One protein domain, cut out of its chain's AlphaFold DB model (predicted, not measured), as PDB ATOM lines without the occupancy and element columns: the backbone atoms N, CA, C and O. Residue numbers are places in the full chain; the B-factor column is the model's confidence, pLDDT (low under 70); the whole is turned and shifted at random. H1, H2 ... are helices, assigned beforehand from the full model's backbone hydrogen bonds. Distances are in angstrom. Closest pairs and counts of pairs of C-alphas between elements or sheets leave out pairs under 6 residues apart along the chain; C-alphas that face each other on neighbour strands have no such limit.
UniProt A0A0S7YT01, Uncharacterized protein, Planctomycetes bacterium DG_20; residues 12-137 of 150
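AT A GLANCE: This is residues 12 to 137 of the 150 residues of an uncharacterized protein of Planctomycetes bacterium DG_20 (UniProt A0A0S7YT01). Long helix H6 runs nearly the length of an elongated, loose four-helix bundle: H3 lies alongside, H4 slants across, H5 joins loosely; short H1 and H2 pack on H6's last part. The printed part has 126 residues, helices H1 to H6 in order, no named strand: all helix, compact, radius of gyration of the C-alphas 15.3 A, spans 48 by 25 by 20 A. H3 to H6 run up and down, each against the one before.

IN THESE COORDINATES: H6, residues 108 to 136, runs 41.9 A from C-alpha 108 at (301.778, 107.661, 259.856) to C-alpha 136 at (288.969, 142.814, 241.039). H3 is residues 32 to 52, 29.7 A; H4 67 to 81, 21.0 A; H5 85 to 100, 24.2 A; H1 12 to 20; H2 24 to 28.

HOW THE PARTS SIT: Hub H6 touches H3 (closest C-alphas Gly 49 and Gly 113, 3.9 A) at a shallow tilt of 17 degrees, opposite ways. H6 also touches H4 (Gln 80, Ala 118, 4.6 A), H1 (Leu 15, Met 128, 5.2 A) and H2 (Gly 25, Ala 131, 5.4 A). Every O i to N i+4 pair is within hydrogen-bond range except in H5, 10 of 12.

THE WHOLE: The printed part has no cut. The H3 to H4 link is long. Residues 63 to 65 and 102 have pLDDT under 70.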
ATOM      1  N   PHE A  12     288.944 136.662 236.669       91.50
ATOM      2  CA  PHE A  12     288.741 135.234 236.421       91.50
ATOM      3  C   PHE A  12     289.928 134.570 235.720       91.50
ATOM      4  O   PHE A  12     290.255 133.432 236.051       91.50
ATOM      5  N   ALA A  13     290.624 135.264 234.811       90.25
ATOM      6  CA  ALA A  13     291.834 134.705 234.210       90.25
ATOM      7  C   ALA A  13     292.917 134.463 235.266       90.25
ATOM      8  O   ALA A  13     293.628 133.468 235.187       90.25
ATOM      9  N   ALA A  14     293.008 135.309 236.295       91.19
ATOM     10  CA  ALA A  14     293.964 135.111 237.379       91.19
ATOM     11  C   ALA A  14     293.669 133.861 238.220       91.19
ATOM     12  O   ALA A  14     294.608 133.173 238.616       91.19
ATOM     13  N   LEU A  15     292.386 133.542 238.443       92.25
ATOM     14  CA  LEU A  15     291.974 132.295 239.097       92.25
ATOM     15  C   LEU A  15     292.374 131.080 238.264       92.25
ATOM     16  O   LEU A  15     293.034 130.181 238.774       92.25
ATOM     17  N   VAL A  16     292.021 131.071 236.975       92.75
ATOM     18  CA  VAL A  16     292.320 129.940 236.082       92.75
ATOM     19  C   VAL A  16     293.828 129.738 235.945       92.75
ATOM     20  O   VAL A  16     294.308 128.613 236.047       92.75
ATOM     21  N   LEU A  17     294.591 130.821 235.778       91.56
ATOM     22  CA  LEU A  17     296.050 130.752 235.704       91.56
ATOM     23  C   LEU A  17     296.652 130.235 237.012       91.56
ATOM     24  O   LEU A  17     297.477 129.327 236.970       91.56
ATOM     25  N   GLY A  18     296.220 130.762 238.162       90.38
ATOM     26  CA  GLY A  18     296.673 130.295 239.477       90.38
ATOM     27  C   GLY A  18     296.294 128.841 239.778       90.38
ATOM     28  O   GLY A  18     297.028 128.152 240.484       90.38
ATOM     29  N   TRP A  19     295.189 128.352 239.212       93.50
ATOM     30  CA  TRP A  19     294.799 126.948 239.319       93.50
ATOM     31  C   TRP A  19     295.645 126.051 238.416       93.50
ATOM     32  O   TRP A  19     295.992 124.944 238.800       93.50
ATOM     33  N   ILE A  20     296.024 126.501 237.221       92.38
ATOM     34  CA  ILE A  20     296.913 125.715 236.353       92.38
ATOM     35  C   ILE A  20     298.306 125.619 236.971       92.38
ATOM     36  O   ILE A  20     298.886 124.534 237.011       92.38
ATOM     37  N   LEU A  21     298.842 126.744 237.444       92.56
ATOM     38  CA  LEU A  21     300.174 126.813 238.019       92.56
ATOM     39  C   LEU A  21     300.170 127.728 239.253       92.56
ATOM     40  O   LEU A  21     299.827 128.911 239.129       92.56
ATOM     41  N   PRO A  22     300.610 127.230 240.423       90.88
ATOM     42  CA  PRO A  22     300.705 128.044 241.627       90.88
ATOM     43  C   PRO A  22     301.480 129.345 241.377       90.88
ATOM     44  O   PRO A  22     302.547 129.346 240.766       90.88
ATOM     45  N   GLY A  23     300.925 130.478 241.810       88.62
ATOM     46  CA  GLY A  23     301.538 131.801 241.629       88.62
ATOM     47  C   GLY A  23     301.360 132.450 240.244       88.62
ATOM     48  O   GLY A  23     301.625 133.648 240.109       88.62
ATOM     49  N   ALA A  24     300.844 131.753 239.225       91.06
ATOM     50  CA  ALA A  24     300.659 132.347 237.893       91.06
ATOM     51  C   ALA A  24     299.597 133.465 237.858       91.06
ATOM     52  O   ALA A  24     299.736 134.420 237.092       91.06
ATOM     53  N   GLY A  25     298.592 133.425 238.739       90.62
ATOM     54  CA  GLY A  25     297.645 134.534 238.921       90.62
ATOM     55  C   GLY A  25     298.327 135.838 239.372       90.62
ATOM     56  O   GLY A  25     297.998 136.922 238.887       90.62
ATOM     57  N   HIS A  26     299.345 135.751 240.234       92.38
ATOM     58  CA  HIS A  26     300.147 136.907 240.658       92.38
ATOM     59  C   HIS A  26     301.096 137.387 239.570       92.38
ATOM     60  O   HIS A  26     301.291 138.597 239.438       92.38
ATOM     61  N   ALA A  27     301.648 136.477 238.766       92.38
ATOM     62  CA  ALA A  27     302.440 136.847 237.598       92.38
ATOM     63  C   ALA A  27     301.585 137.639 236.595       92.38
ATOM     64  O   ALA A  27     302.008 138.696 236.128       92.38
ATOM     65  N   TYR A  28     300.339 137.210 236.361       90.69
ATOM     66  CA  TYR A  28     299.366 137.940 235.539       90.69
ATOM     67  C   TYR A  28     299.035 139.333 236.104       90.69
ATOM     68  O   TYR A  28     298.923 140.305 235.355       90.69
ATOM     69  N   ALA A  29     298.975 139.476 237.432       87.62
ATOM     70  CA  ALA A  29     298.845 140.776 238.093       87.62
ATOM     71  C   ALA A  29     300.113 141.660 237.989       87.62
ATOM     72  O   ALA A  29     300.048 142.856 238.285       87.62
ATOM     73  N   GLY A  30     301.251 141.117 237.543       88.12
ATOM     74  CA  GLY A  30     302.555 141.791 237.479       88.12
ATOM     75  C   GLY A  30     303.375 141.707 238.774       88.12
ATOM     76  O   GLY A  30     304.375 142.405 238.916       88.12
ATOM     77  N   LEU A  31     302.967 140.866 239.727       88.69
ATOM     78  CA  LEU A  31     303.574 140.711 241.051       88.69
ATOM     79  C   LEU A  31     304.528 139.509 241.085       88.69
ATOM     80  O   LEU A  31     304.296 138.533 241.801       88.69
ATOM     81  N   TRP A  32     305.619 139.589 240.324       90.75
ATOM     82  CA  TRP A  32     306.574 138.489 240.134       90.75
ATOM     83  C   TRP A  32     307.181 137.940 241.430       90.75
ATOM     84  O   TRP A  32     307.321 136.730 241.568       90.75
ATOM     85  N   GLY A  33     307.471 138.801 242.413       93.62
ATOM     86  CA  GLY A  33     307.991 138.348 243.710       93.62
ATOM     87  C   GLY A  33     307.012 137.439 244.460       93.62
ATOM     88  O   GLY A  33     307.403 136.400 244.985       93.62
ATOM     89  N   LYS A  34     305.716 137.781 244.447       91.12
ATOM     90  CA  LYS A  34     304.667 136.947 245.057       91.12
ATOM     91  C   LYS A  34     304.417 135.679 244.254       91.12
ATOM     92  O   LYS A  34     304.254 134.621 244.846       91.12
ATOM     93  N   ALA A  35     304.434 135.784 242.925       92.44
ATOM     94  CA  ALA A  35     304.304 134.634 242.040       92.44
ATOM     95  C   ALA A  35     305.370 133.572 242.342       92.44
ATOM     96  O   ALA A  35     305.027 132.421 242.595       92.44
ATOM     97  N   ALA A  36     306.643 133.977 242.395       95.50
ATOM     98  CA  ALA A  36     307.752 133.078 242.702       95.50
ATOM     99  C   ALA A  36     307.652 132.495 244.118       95.50
ATOM    100  O   ALA A  36     307.822 131.292 244.293       95.50
ATOM    101  N   LEU A  37     307.326 133.322 245.118       96.00
ATOM    102  CA  LEU A  37     307.158 132.869 246.500       96.00
ATOM    103  C   LEU A  37     306.085 131.780 246.617       96.00
ATOM    104  O   LEU A  37     306.344 130.725 247.192       96.00
ATOM    105  N   PHE A  38     304.890 132.023 246.073       94.81
ATOM    106  CA  PHE A  38     303.789 131.066 246.158       94.81
ATOM    107  C   PHE A  38     304.041 129.817 245.323       94.81
ATOM    108  O   PHE A  38     303.714 128.725 245.780       94.81
ATOM    109  N   PHE A  39     304.674 129.958 244.155       95.00
ATOM    110  CA  PHE A  39     305.117 128.818 243.362       95.00
ATOM    111  C   PHE A  39     306.053 127.915 244.169       95.00
ATOM    112  O   PHE A  39     305.758 126.741 244.365       95.00
ATOM    113  N   VAL A  40     307.135 128.474 244.720       96.31
ATOM    114  CA  VAL A  40     308.111 127.714 245.511       96.31
ATOM    115  C   VAL A  40     307.455 127.082 246.734       96.31
ATOM    116  O   VAL A  40     307.645 125.895 246.968       96.31
ATOM    117  N   LEU A  41     306.658 127.840 247.491       96.12
ATOM    118  CA  LEU A  41     306.038 127.354 248.722       96.12
ATOM    119  C   LEU A  41     305.066 126.196 248.463       96.12
ATOM    120  O   LEU A  41     305.162 125.156 249.112       96.12
ATOM    121  N   ILE A  42     304.140 126.363 247.516       95.38
ATOM    122  CA  ILE A  42     303.101 125.366 247.233       95.38
ATOM    123  C   ILE A  42     303.719 124.129 246.590       95.38
ATOM    124  O   ILE A  42     303.419 123.010 247.004       95.38
ATOM    125  N   THR A  43     304.620 124.308 245.619       94.44
ATOM    126  CA  THR A  43     305.305 123.183 244.980       94.44
ATOM    127  C   THR A  43     306.190 122.437 245.974       94.44
ATOM    128  O   THR A  43     306.160 121.209 245.985       94.44
ATOM    129  N   ALA A  44     306.923 123.130 246.850       95.69
ATOM    130  CA  ALA A  44     307.726 122.476 247.881       95.69
ATOM    131  C   ALA A  44     306.858 121.673 248.854       95.69
ATOM    132  O   ALA A  44     307.212 120.547 249.183       95.69
ATOM    133  N   LEU A  45     305.710 122.211 249.275       96.19
ATOM    134  CA  LEU A  45     304.807 121.510 250.188       96.19
ATOM    135  C   LEU A  45     304.175 120.273 249.532       96.19
ATOM    136  O   LEU A  45     304.091 119.218 250.159       96.19
ATOM    137  N   LEU A  46     303.805 120.380 248.253       94.50
ATOM    138  CA  LEU A  46     303.287 119.265 247.460       94.50
ATOM    139  C   LEU A  46     304.339 118.159 247.293       94.50
ATOM    140  O   LEU A  46     304.049 116.987 247.525       94.50
ATOM    141  N   VAL A  47     305.571 118.529 246.929       95.00
ATOM    142  CA  VAL A  47     306.688 117.586 246.779       95.00
ATOM    143  C   VAL A  47     307.052 116.957 248.119       95.00
ATOM    144  O   VAL A  47     307.241 115.748 248.177       95.00
ATOM    145  N   ALA A  48     307.101 117.734 249.204       95.94
ATOM    146  CA  ALA A  48     307.354 117.208 250.541       95.94
ATOM    147  C   ALA A  48     306.292 116.179 250.941       95.94
ATOM    148  O   ALA A  48     306.647 115.086 251.374       95.94
ATOM    149  N   GLY A  49     305.006 116.476 250.724       94.81
ATOM    150  CA  GLY A  49     303.923 115.533 251.000       94.81
ATOM    151  C   GLY A  49     304.034 114.245 250.183       94.81
ATOM    152  O   GLY A  49     303.876 113.155 250.731       94.81
ATOM    153  N   LEU A  50     304.393 114.348 248.899       92.69
ATOM    154  CA  LEU A  50     304.654 113.179 248.057       92.69
ATOM    155  C   LEU A  50     305.859 112.374 248.544       92.69
ATOM    156  O   LEU A  50     305.769 111.159 248.625       92.69
ATOM    157  N   VAL A  51     306.974 113.011 248.898       93.69
ATOM    158  CA  VAL A  51     308.171 112.304 249.379       93.69
ATOM    159  C   VAL A  51     307.898 111.596 250.707       93.69
ATOM    160  O   VAL A  51     308.245 110.425 250.847       93.69
ATOM    161  N   ILE A  52     307.245 112.276 251.656       93.31
ATOM    162  CA  ILE A  52     306.885 111.717 252.968       93.31
ATOM    163  C   ILE A  52     305.944 110.524 252.783       93.31
ATOM    164  O   ILE A  52     306.213 109.441 253.291       93.31
ATOM    165  N   GLY A  53     304.900 110.690 251.973       88.94
ATOM    166  CA  GLY A  53     303.930 109.643 251.682       88.94
ATOM    167  C   GLY A  53     304.361 108.639 250.613       88.94
ATOM    168  O   GLY A  53     303.506 107.970 250.039       88.94
ATOM    169  N   ARG A  54     305.662 108.570 250.280       89.31
ATOM    170  CA  ARG A  54     306.253 107.639 249.291       89.31
ATOM    171  C   ARG A  54     305.567 107.668 247.917       89.31
ATOM    172  O   ARG A  54     305.594 106.701 247.162       89.31
ATOM    173  N   GLY A  55     304.956 108.801 247.606       86.62
ATOM    174  CA  GLY A  55     304.269 109.117 246.372       86.62
ATOM    175  C   GLY A  55     302.895 108.474 246.213       86.62
ATOM    176  O   GLY A  55     302.349 108.587 245.128       86.62
ATOM    177  N   THR A  56     302.319 107.853 247.246       87.38
ATOM    178  CA  THR A  56     301.008 107.178 247.176       87.38
ATOM    179  C   THR A  56     299.873 107.972 247.827       87.38
ATOM    180  O   THR A  56     298.857 107.397 248.179       87.38
ATOM    181  N   VAL A  57     300.011 109.289 248.002       89.62
ATOM    182  CA  VAL A  57     299.073 110.110 248.805       89.62
ATOM    183  C   VAL A  57     298.011 110.865 248.012       89.62
ATOM    184  O   VAL A  57     297.014 111.313 248.578       89.62
ATOM    185  N   ILE A  58     298.204 111.032 246.702       89.62
ATOM    186  CA  ILE A  58     297.229 111.711 245.842       89.62
ATOM    187  C   ILE A  58     296.395 110.647 245.157       89.62
ATOM    188  O   ILE A  58     296.826 110.106 244.141       89.62
ATOM    189  N   LEU A  59     295.241 110.302 245.731       85.62
ATOM    190  CA  LEU A  59     294.464 109.154 245.276       85.62
ATOM    191  C   LEU A  59     293.005 109.493 244.941       85.62
ATOM    192  O   LEU A  59     292.282 110.050 245.752       85.62
ATOM    193  N   VAL A  60     292.536 109.072 243.761       85.56
ATOM    194  CA  VAL A  60     291.114 109.172 243.347       85.56
ATOM    195  C   VAL A  60     290.316 107.930 243.734       85.56
ATOM    196  O   VAL A  60     289.104 107.979 243.960       85.56
ATOM    197  N   ARG A  61     290.982 106.776 243.745       82.69
ATOM    198  CA  ARG A  61     290.369 105.472 243.991       82.69
ATOM    199  C   ARG A  61     291.287 104.642 244.876       82.69
ATOM    200  O   ARG A  61     292.458 104.482 244.540       82.69
ATOM    201  N   ALA A  62     290.721 104.089 245.946       76.12
ATOM    202  CA  ALA A  62     291.376 103.084 246.770       76.12
ATOM    203  C   ALA A  62     291.465 101.746 245.998       76.12
ATOM    204  O   ALA A  62     290.438 101.319 245.452       76.12
ATOM    205  N   PRO A  63     292.640 101.090 245.923       69.62
ATOM    206  CA  PRO A  63     292.817  99.837 245.183       69.62
ATOM    207  C   PRO A  63     292.009  98.645 245.724       69.62
ATOM    208  O   PRO A  63     291.572  97.819 244.927       69.62
ATOM    209  N   SER A  64     291.789  98.549 247.043       65.69
ATOM    210  CA  SER A  64     291.203  97.349 247.669       65.69
ATOM    211  C   SER A  64     290.443  97.629 248.982       65.69
ATOM    212  O   SER A  64     290.518  96.836 249.912       65.69
ATOM    213  N   GLU A  65     289.711  98.744 249.082       68.50
ATOM    214  CA  GLU A  65     289.020  99.140 250.328       68.50
ATOM    215  C   GLU A  65     287.508  99.375 250.152       68.50
ATOM    216  O   GLU A  65     287.015  99.634 249.047       68.50
ATOM    217  N   GLY A  66     286.767  99.285 251.264       72.06
ATOM    218  CA  GLY A  66     285.307  99.433 251.339       72.06
ATOM    219  C   GLY A  66     284.772 100.849 251.053       72.06
ATOM    220  O   GLY A  66     285.507 101.787 250.746       72.06
ATOM    221  N   ASN A  67     283.448 101.029 251.137       74.06
ATOM    222  CA  ASN A  67     282.786 102.295 250.773       74.06
ATOM    223  C   ASN A  67     283.138 103.487 251.686       74.06
ATOM    224  O   ASN A  67     283.105 104.621 251.209       74.06
ATOM    225  N   GLU A  68     283.480 103.249 252.954       75.56
ATOM    226  CA  GLU A  68     283.799 104.304 253.930       75.56
ATOM    227  C   GLU A  68     285.109 105.019 253.574       75.56
ATOM    228  O   GLU A  68     285.102 106.227 253.329       75.56
ATOM    229  N   VAL A  69     286.191 104.262 253.365       73.44
ATOM    230  CA  VAL A  69     287.504 104.776 252.928       73.44
ATOM    231  C   VAL A  69     287.397 105.546 251.606       73.44
ATOM    232  O   VAL A  69     288.026 106.585 251.411       73.44
ATOM    233  N   ARG A  70     286.533 105.095 250.683       74.31
ATOM    234  CA  ARG A  70     286.296 105.800 249.408       74.31
ATOM    235  C   ARG A  70     285.689 107.189 249.602       74.31
ATOM    236  O   ARG A  70     285.878 108.043 248.737       74.31
ATOM    237  N   SER A  71     284.920 107.403 250.666       78.75
ATOM    238  CA  SER A  71     284.278 108.687 250.948       78.75
ATOM    239  C   SER A  71     285.274 109.698 251.516       78.75
ATOM    240  O   SER A  71     285.338 110.825 251.027       78.75
ATOM    241  N   GLU A  72     286.133 109.263 252.436       81.19
ATOM    242  CA  GLU A  72     287.209 110.075 253.007       81.19
ATOM    243  C   GLU A  72     288.237 110.453 251.943       81.19
ATOM    244  O   GLU A  72     288.572 111.625 251.782       81.19
ATOM    245  N   LEU A  73     288.650 109.482 251.123       84.31
ATOM    246  CA  LEU A  73     289.586 109.705 250.026       84.31
ATOM    247  C   LEU A  73     289.102 110.795 249.061       84.31
ATOM    248  O   LEU A  73     289.892 111.610 248.597       84.31
ATOM    249  N   ARG A  74     287.795 110.854 248.777       86.19
ATOM    250  CA  ARG A  74     287.221 111.903 247.919       86.19
ATOM    251  C   ARG A  74     287.352 113.291 248.534       86.19
ATOM    252  O   ARG A  74     287.577 114.239 247.787       86.19
ATOM    253  N   LEU A  75     287.203 113.418 249.853       87.69
ATOM    254  CA  LEU A  75     287.355 114.695 250.554       87.69
ATOM    255  C   LEU A  75     288.818 115.149 250.543       87.69
ATOM    256  O   LEU A  75     289.096 116.298 250.195       87.69
ATOM    257  N   TRP A  76     289.748 114.235 250.825       88.81
ATOM    258  CA  TRP A  76     291.185 114.507 250.735       88.81
ATOM    259  C   TRP A  76     291.604 114.892 249.316       88.81
ATOM    260  O   TRP A  76     292.257 115.915 249.109       88.81
ATOM    261  N   TYR A  77     291.152 114.131 248.320       89.38
ATOM    262  CA  TYR A  77     291.444 114.404 246.919       89.38
ATOM    263  C   TYR A  77     290.848 115.733 246.446       89.38
ATOM    264  O   TYR A  77     291.495 116.468 245.703       89.38
ATOM    265  N   ALA A  78     289.642 116.091 246.900       89.94
ATOM    266  CA  ALA A  78     289.035 117.382 246.577       89.94
ATOM    267  C   ALA A  78     289.912 118.554 247.042       89.94
ATOM    268  O   ALA A  78     290.104 119.505 246.284       89.94
ATOM    269  N   ALA A  79     290.502 118.461 248.239       91.69
ATOM    270  CA  ALA A  79     291.459 119.451 248.723       91.69
ATOM    271  C   ALA A  79     292.732 119.482 247.866       91.69
ATOM    272  O   ALA A  79     293.179 120.550 247.456       91.69
ATOM    273  N   GLN A  80     293.295 118.320 247.533       93.31
ATOM    274  CA  GLN A  80     294.518 118.215 246.728       93.31
ATOM    275  C   GLN A  80     294.335 118.768 245.305       93.31
ATOM    276  O   GLN A  80     295.232 119.426 244.786       93.31
ATOM    277  N   VAL A  81     293.160 118.600 244.688       92.88
ATOM    278  CA  VAL A  81     292.833 119.183 243.370       92.88
ATOM    279  C   VAL A  81     292.868 120.714 243.389       92.88
ATOM    280  O   VAL A  81     293.139 121.340 242.361       92.88
ATOM    281  N   CYS A  82     292.674 121.353 244.545       92.44
ATOM    282  CA  CYS A  82     292.863 122.796 244.666       92.44
ATOM    283  C   CYS A  82     294.328 123.224 244.474       92.44
ATOM    284  O   CYS A  82     294.555 124.366 244.074       92.44
ATOM    285  N   ALA A  83     295.311 122.329 244.655       90.44
ATOM    286  CA  ALA A  83     296.716 122.590 244.303       90.44
ATOM    287  C   ALA A  83     296.924 122.683 242.785       90.44
ATOM    288  O   ALA A  83     297.975 123.133 242.331       90.44
ATOM    289  N   GLY A  84     295.903 122.306 242.010       91.06
ATOM    290  CA  GLY A  84     295.800 122.667 240.615       91.06
ATOM    291  C   GLY A  84     296.377 121.645 239.650       91.06
ATOM    292  O   GLY A  84     296.397 120.439 239.914       91.06
ATOM    293  N   GLY A  85     296.873 122.153 238.522       89.50
ATOM    294  CA  GLY A  85     297.515 121.367 237.468       89.50
ATOM    295  C   GLY A  85     298.563 120.367 237.979       89.50
ATOM    296  O   GLY A  85     298.497 119.202 237.581       89.50
ATOM    297  N   PRO A  86     299.480 120.748 238.896       91.56
ATOM    298  CA  PRO A  86     300.477 119.825 239.434       91.56
ATOM    299  C   PRO A  86     299.876 118.608 240.144       91.56
ATOM    300  O   PRO A  86     300.311 117.491 239.886       91.56
ATOM    301  N   ALA A  87     298.861 118.788 240.998       91.31
ATOM    302  CA  ALA A  87     298.254 117.663 241.710       91.31
ATOM    303  C   ALA A  87     297.554 116.700 240.747       91.31
ATOM    304  O   ALA A  87     297.774 115.497 240.835       91.31
ATOM    305  N   ILE A  88     296.803 117.224 239.772       92.38
ATOM    306  CA  ILE A  88     296.129 116.407 238.751       92.38
ATOM    307  C   ILE A  88     297.140 115.614 237.916       92.38
ATOM    308  O   ILE A  88     296.915 114.439 237.630       92.38
ATOM    309  N   ALA A  89     298.255 116.239 237.533       92.44
ATOM    310  CA  ALA A  89     299.309 115.579 236.769       92.44
ATOM    311  C   ALA A  89     300.006 114.461 237.564       92.44
ATOM    312  O   ALA A  89     300.451 113.475 236.978       92.44
ATOM    313  N   LEU A  90     300.082 114.597 238.891       92.31
ATOM    314  CA  LEU A  90     300.722 113.632 239.787       92.31
ATOM    315  C   LEU A  90     299.779 112.500 240.216       92.31
ATOM    316  O   LEU A  90     300.257 111.409 240.519       92.31
ATOM    317  N   THR A  91     298.461 112.709 240.177       92.88
ATOM    318  CA  THR A  91     297.448 111.682 240.463       92.88
ATOM    319  C   THR A  91     297.704 110.344 239.759       92.88
ATOM    320  O   THR A  91     297.768 109.338 240.456       92.88
ATOM    321  N   PRO A  92     297.870 110.252 238.421       91.94
ATOM    322  CA  PRO A  92     298.060 108.955 237.766       91.94
ATOM    323  C   PRO A  92     299.330 108.236 238.236       91.94
ATOM    324  O   PRO A  92     299.327 107.014 238.351       91.94
ATOM    325  N   ILE A  93     300.391 108.987 238.547       90.75
ATOM    326  CA  ILE A  93     301.655 108.442 239.058       90.75
ATOM    327  C   ILE A  93     301.440 107.873 240.462       90.75
ATOM    328  O   ILE A  93     301.832 106.742 240.742       90.75
ATOM    329  N   SER A  94     300.758 108.629 241.323       90.19
ATOM    330  CA  SER A  94     300.414 108.196 242.675       90.19
ATOM    331  C   SER A  94     299.502 106.966 242.670       90.19
ATOM    332  O   SER A  94     299.756 106.006 243.394       90.19
ATOM    333  N   GLN A  95     298.515 106.919 241.769       89.62
ATOM    334  CA  GLN A  95     297.639 105.760 241.568       89.62
ATOM    335  C   GLN A  95     298.378 104.520 241.091       89.62
ATOM    336  O   GLN A  95     298.061 103.418 241.527       89.62
ATOM    337  N   TYR A  96     299.328 104.699 240.179       87.62
ATOM    338  CA  TYR A  96     300.138 103.609 239.662       87.62
ATOM    339  C   TYR A  96     301.014 103.012 240.767       87.62
ATOM    340  O   TYR A  96     300.948 101.812 241.017       87.62
ATOM    341  N   MET A  97     301.737 103.852 241.517       86.81
ATOM    342  CA  MET A  97     302.566 103.388 242.636       86.81
ATOM    343  C   MET A  97     301.736 102.737 243.750       86.81
ATOM    344  O   MET A  97     302.155 101.745 244.339       86.81
ATOM    345  N   ALA A  98     300.531 103.251 243.995       86.25
ATOM    346  CA  ALA A  98     299.559 102.680 244.921       86.25
ATOM    347  C   ALA A  98     298.999 101.317 244.489       86.25
ATOM    348  O   ALA A  98     298.523 100.565 245.332       86.25
ATOM    349  N   ALA A  99     298.981 101.025 243.187       83.56
ATOM    350  CA  ALA A  99     298.495  99.756 242.657       83.56
ATOM    351  C   ALA A  99     299.581  98.669 242.666       83.56
ATOM    352  O   ALA A  99     299.259  97.491 242.795       83.56
ATOM    353  N   GLU A 100     300.850  99.059 242.516       80.69
ATOM    354  CA  GLU A 100     301.994  98.139 242.541       80.69
ATOM    355  C   GLU A 100     302.507  97.848 243.955       80.69
ATOM    356  O   GLU A 100     302.999  96.750 244.220       80.69
ATOM    357  N   GLY A 101     302.404  98.816 244.868       72.50
ATOM    358  CA  GLY A 101     302.732  98.642 246.278       72.50
ATOM    359  C   GLY A 101     301.505  98.295 247.120       72.50
ATOM    360  O   GLY A 101     300.399  98.750 246.849       72.50
ATOM    361  N   THR A 102     301.691  97.545 248.205       67.38
ATOM    362  CA  THR A 102     300.711  97.526 249.297       67.38
ATOM    363  C   THR A 102     300.781  98.869 250.020       67.38
ATOM    364  O   THR A 102     301.765  99.151 250.704       67.38
ATOM    365  N   ILE A 103     299.761  99.717 249.852       74.62
ATOM    366  CA  ILE A 103     299.598 100.893 250.712       74.62
ATOM    367  C   ILE A 103     299.296 100.387 252.118       74.62
ATOM    368  O   ILE A 103     298.289  99.714 252.333       74.62
ATOM    369  N   ASP A 104     300.164 100.725 253.063       80.12
ATOM    370  CA  ASP A 104     299.833 100.619 254.473       80.12
ATOM    371  C   ASP A 104     299.087 101.892 254.882       80.12
ATOM    372  O   ASP A 104     299.686 102.941 255.109       80.12
ATOM    373  N   TRP A 105     297.758 101.812 254.901       77.88
ATOM    374  CA  TRP A 105     296.894 102.941 255.255       77.88
ATOM    375  C   TRP A 105     297.089 103.411 256.698       77.88
ATOM    376  O   TRP A 105     296.736 104.543 257.006       77.88
ATOM    377  N   ALA A 106     297.641 102.552 257.562       81.31
ATOM    378  CA  ALA A 106     297.936 102.876 258.950       81.31
ATOM    379  C   ALA A 106     299.343 103.473 259.135       81.31
ATOM    380  O   ALA A 106     299.699 103.827 260.261       81.31
ATOM    381  N   ASP A 107     300.151 103.586 258.072       86.69
ATOM    382  CA  ASP A 107     301.470 104.213 258.145       86.69
ATOM    383  C   ASP A 107     301.316 105.723 258.417       86.69
ATOM    384  O   ASP A 107     300.790 106.458 257.568       86.69
ATOM    385  N   PRO A 108     301.831 106.237 259.551       89.56
ATOM    386  CA  PRO A 108     301.778 107.661 259.856       89.56
ATOM    387  C   PRO A 108     302.404 108.537 258.765       89.56
ATOM    388  O   PRO A 108     301.995 109.681 258.577       89.56
ATOM    389  N   LEU A 109     303.393 108.034 258.020       90.38
ATOM    390  CA  LEU A 109     303.999 108.784 256.919       90.38
ATOM    391  C   LEU A 109     303.007 109.006 255.770       90.38
ATOM    392  O   LEU A 109     303.004 110.074 255.154       90.38
ATOM    393  N   HIS A 110     302.128 108.041 255.502       89.19
ATOM    394  CA  HIS A 110     301.093 108.176 254.482       89.19
ATOM    395  C   HIS A 110     300.043 109.223 254.881       89.19
ATOM    396  O   HIS A 110     299.707 110.104 254.080       89.19
ATOM    397  N   GLU A 111     299.575 109.194 256.131       89.44
ATOM    398  CA  GLU A 111     298.647 110.204 256.658       89.44
ATOM    399  C   GLU A 111     299.265 111.608 256.616       89.44
ATOM    400  O   GLU A 111     298.653 112.554 256.115       89.44
ATOM    401  N   MET A 112     300.518 111.744 257.056       93.00
ATOM    402  CA  MET A 112     301.235 113.021 257.033       93.00
ATOM    403  C   MET A 112     301.419 113.538 255.603       93.00
ATOM    404  O   MET A 112     301.181 114.716 255.340       93.00
ATOM    405  N   GLY A 113     301.781 112.680 254.648       93.19
ATOM    406  CA  GLY A 113     301.890 113.081 253.244       93.19
ATOM    407  C   GLY A 113     300.548 113.525 252.644       93.19
ATOM    408  O   GLY A 113     300.484 114.527 251.919       93.19
ATOM    409  N   THR A 114     299.455 112.847 253.002       92.25
ATOM    410  CA  THR A 114     298.086 113.226 252.610       92.25
ATOM    411  C   THR A 114     297.710 114.598 253.169       92.25
ATOM    412  O   THR A 114     297.214 115.450 252.429       92.25
ATOM    413  N   LEU A 115     298.038 114.870 254.436       93.50
ATOM    414  CA  LEU A 115     297.814 116.173 255.064       93.50
ATOM    415  C   LEU A 115     298.615 117.287 254.380       93.50
ATOM    416  O   LEU A 115     298.055 118.333 254.062       93.50
ATOM    417  N   TYR A 116     299.902 117.073 254.100       95.38
ATOM    418  CA  TYR A 116     300.752 118.077 253.445       95.38
ATOM    419  C   TYR A 116     300.231 118.458 252.057       95.38
ATOM    420  O   TYR A 116     300.147 119.641 251.722       95.38
ATOM    421  N   THR A 117     299.840 117.467 251.255       95.31
ATOM    422  CA  THR A 117     299.295 117.702 249.910       95.31
ATOM    423  C   THR A 117     297.909 118.358 249.949       95.31
ATOM    424  O   THR A 117     297.631 119.238 249.132       95.31
ATOM    425  N   ALA A 118     297.062 118.017 250.925       95.06
ATOM    426  CA  ALA A 118     295.775 118.682 251.137       95.06
ATOM    427  C   ALA A 118     295.951 120.149 251.571       95.06
ATOM    428  O   ALA A 118     295.319 121.044 251.006       95.06
ATOM    429  N   VAL A 119     296.857 120.421 252.518       95.75
ATOM    430  CA  VAL A 119     297.194 121.785 252.955       95.75
ATOM    431  C   VAL A 119     297.768 122.598 251.795       95.75
ATOM    432  O   VAL A 119     297.369 123.746 251.613       95.75
ATOM    433  N   ALA A 120     298.632 122.013 250.960       96.44
ATOM    434  CA  ALA A 120     299.131 122.670 249.751       96.44
ATOM    435  C   ALA A 120     297.987 123.105 248.824       96.44
ATOM    436  O   ALA A 120     298.010 124.216 248.289       96.44
ATOM    437  N   GLY A 121     296.956 122.270 248.679       95.06
ATOM    438  CA  GLY A 121     295.785 122.601 247.879       95.06
ATOM    439  C   GLY A 121     294.930 123.720 248.463       95.06
ATOM    440  O   GLY A 121     294.582 124.659 247.742       95.06
ATOM    441  N   PHE A 122     294.663 123.696 249.768       95.50
ATOM    442  CA  PHE A 122     293.957 124.794 250.433       95.50
ATOM    443  C   PHE A 122     294.737 126.110 250.372       95.50
ATOM    444  O   PHE A 122     294.155 127.160 250.101       95.50
ATOM    445  N   LEU A 123     296.059 126.072 250.553       95.75
ATOM    446  CA  LEU A 123     296.906 127.254 250.405       95.75
ATOM    447  C   LEU A 123     296.859 127.799 248.977       95.75
ATOM    448  O   LEU A 123     296.737 129.011 248.802       95.75
ATOM    449  N   ASN A 124     296.880 126.934 247.957       95.94
ATOM    450  CA  ASN A 124     296.734 127.385 246.574       95.94
ATOM    451  C   ASN A 124     295.368 128.040 246.329       95.94
ATOM    452  O   ASN A 124     295.301 129.065 245.654       95.94
ATOM    453  N   LEU A 125     294.290 127.530 246.936       94.25
ATOM    454  CA  LEU A 125     292.970 128.169 246.879       94.25
ATOM    455  C   LEU A 125     292.982 129.592 247.452       94.25
ATOM    456  O   LEU A 125     292.467 130.518 246.823       94.25
ATOM    457  N   LEU A 126     293.624 129.789 248.606       95.19
ATOM    458  CA  LEU A 126     293.774 131.114 249.213       95.19
ATOM    459  C   LEU A 126     294.625 132.051 248.348       95.19
ATOM    460  O   LEU A 126     294.283 133.221 248.180       95.19
ATOM    461  N   VAL A 127     295.701 131.538 247.751       94.75
ATOM    462  CA  VAL A 127     296.569 132.294 246.837       94.75
ATOM    463  C   VAL A 127     295.802 132.720 245.583       94.75
ATOM    464  O   VAL A 127     295.888 133.881 245.181       94.75
ATOM    465  N   MET A 128     295.002 131.834 244.991       94.19
ATOM    466  CA  MET A 128     294.125 132.176 243.868       94.19
ATOM    467  C   MET A 128     293.147 133.298 244.240       94.19
ATOM    468  O   MET A 128     292.992 134.260 243.484       94.19
ATOM    469  N   MET A 129     292.541 133.232 245.428       93.56
ATOM    470  CA  MET A 129     291.636 134.273 245.921       93.56
ATOM    471  C   MET A 129     292.354 135.614 246.171       93.56
ATOM    472  O   MET A 129     291.819 136.672 245.828       93.56
ATOM    473  N   ASP A 130     293.584 135.605 246.696       94.25
ATOM    474  CA  ASP A 130     294.410 136.820 246.816       94.25
ATOM    475  C   ASP A 130     294.740 137.413 245.433       94.25
ATOM    476  O   ASP A 130     294.666 138.626 245.250       94.25
ATOM    477  N   ALA A 131     295.037 136.588 244.423       92.56
ATOM    478  CA  ALA A 131     295.258 137.073 243.058       92.56
ATOM    479  C   ALA A 131     293.988 137.694 242.450       92.56
ATOM    480  O   ALA A 131     294.052 138.769 241.848       92.56
ATOM    481  N   TYR A 132     292.832 137.050 242.645       93.56
ATOM    482  CA  TYR A 132     291.537 137.545 242.181       93.56
ATOM    483  C   TYR A 132     291.202 138.904 242.794       93.56
ATOM    484  O   TYR A 132     290.932 139.857 242.065       93.56
ATOM    485  N   THR A 133     291.263 139.022 244.123       91.69
ATOM    486  CA  THR A 133     290.894 140.262 244.825       91.69
ATOM    487  C   THR A 133     291.787 141.433 244.434       91.69
ATOM    488  O   THR A 133     291.295 142.547 244.297       91.69
ATOM    489  N   ARG A 134     293.076 141.196 244.162       88.75
ATOM    490  CA  ARG A 134     294.006 142.239 243.693       88.75
ATOM    491  C   ARG A 134     293.637 142.838 242.344       88.75
ATOM    492  O   ARG A 134     293.917 144.011 242.118       88.75
ATOM    493  N   ILE A 135     293.088 142.029 241.444       88.81
ATOM    494  CA  ILE A 135     292.694 142.481 240.106       88.81
ATOM    495  C   ILE A 135     291.260 143.020 240.132       88.81
ATOM    496  O   ILE A 135     290.995 144.039 239.504       88.81
ATOM    497  N   ALA A 136     290.359 142.383 240.887       89.19
ATOM    498  CA  ALA A 136     288.969 142.814 241.039       89.19
ATOM    499  C   ALA A 136     288.836 144.141 241.805       89.19
ATOM    500  O   ALA A 136     287.975 144.955 241.477       89.19
ATOM    501  N   TYR A 137     289.707 144.377 242.790       86.38
ATOM    502  CA  TYR A 137     289.722 145.585 243.614       86.38
ATOM    503  C   TYR A 137     291.133 146.193 243.645       86.38
ATOM    504  O   TYR A 137     291.847 146.072 244.648       86.38
TER     505      TYR A 137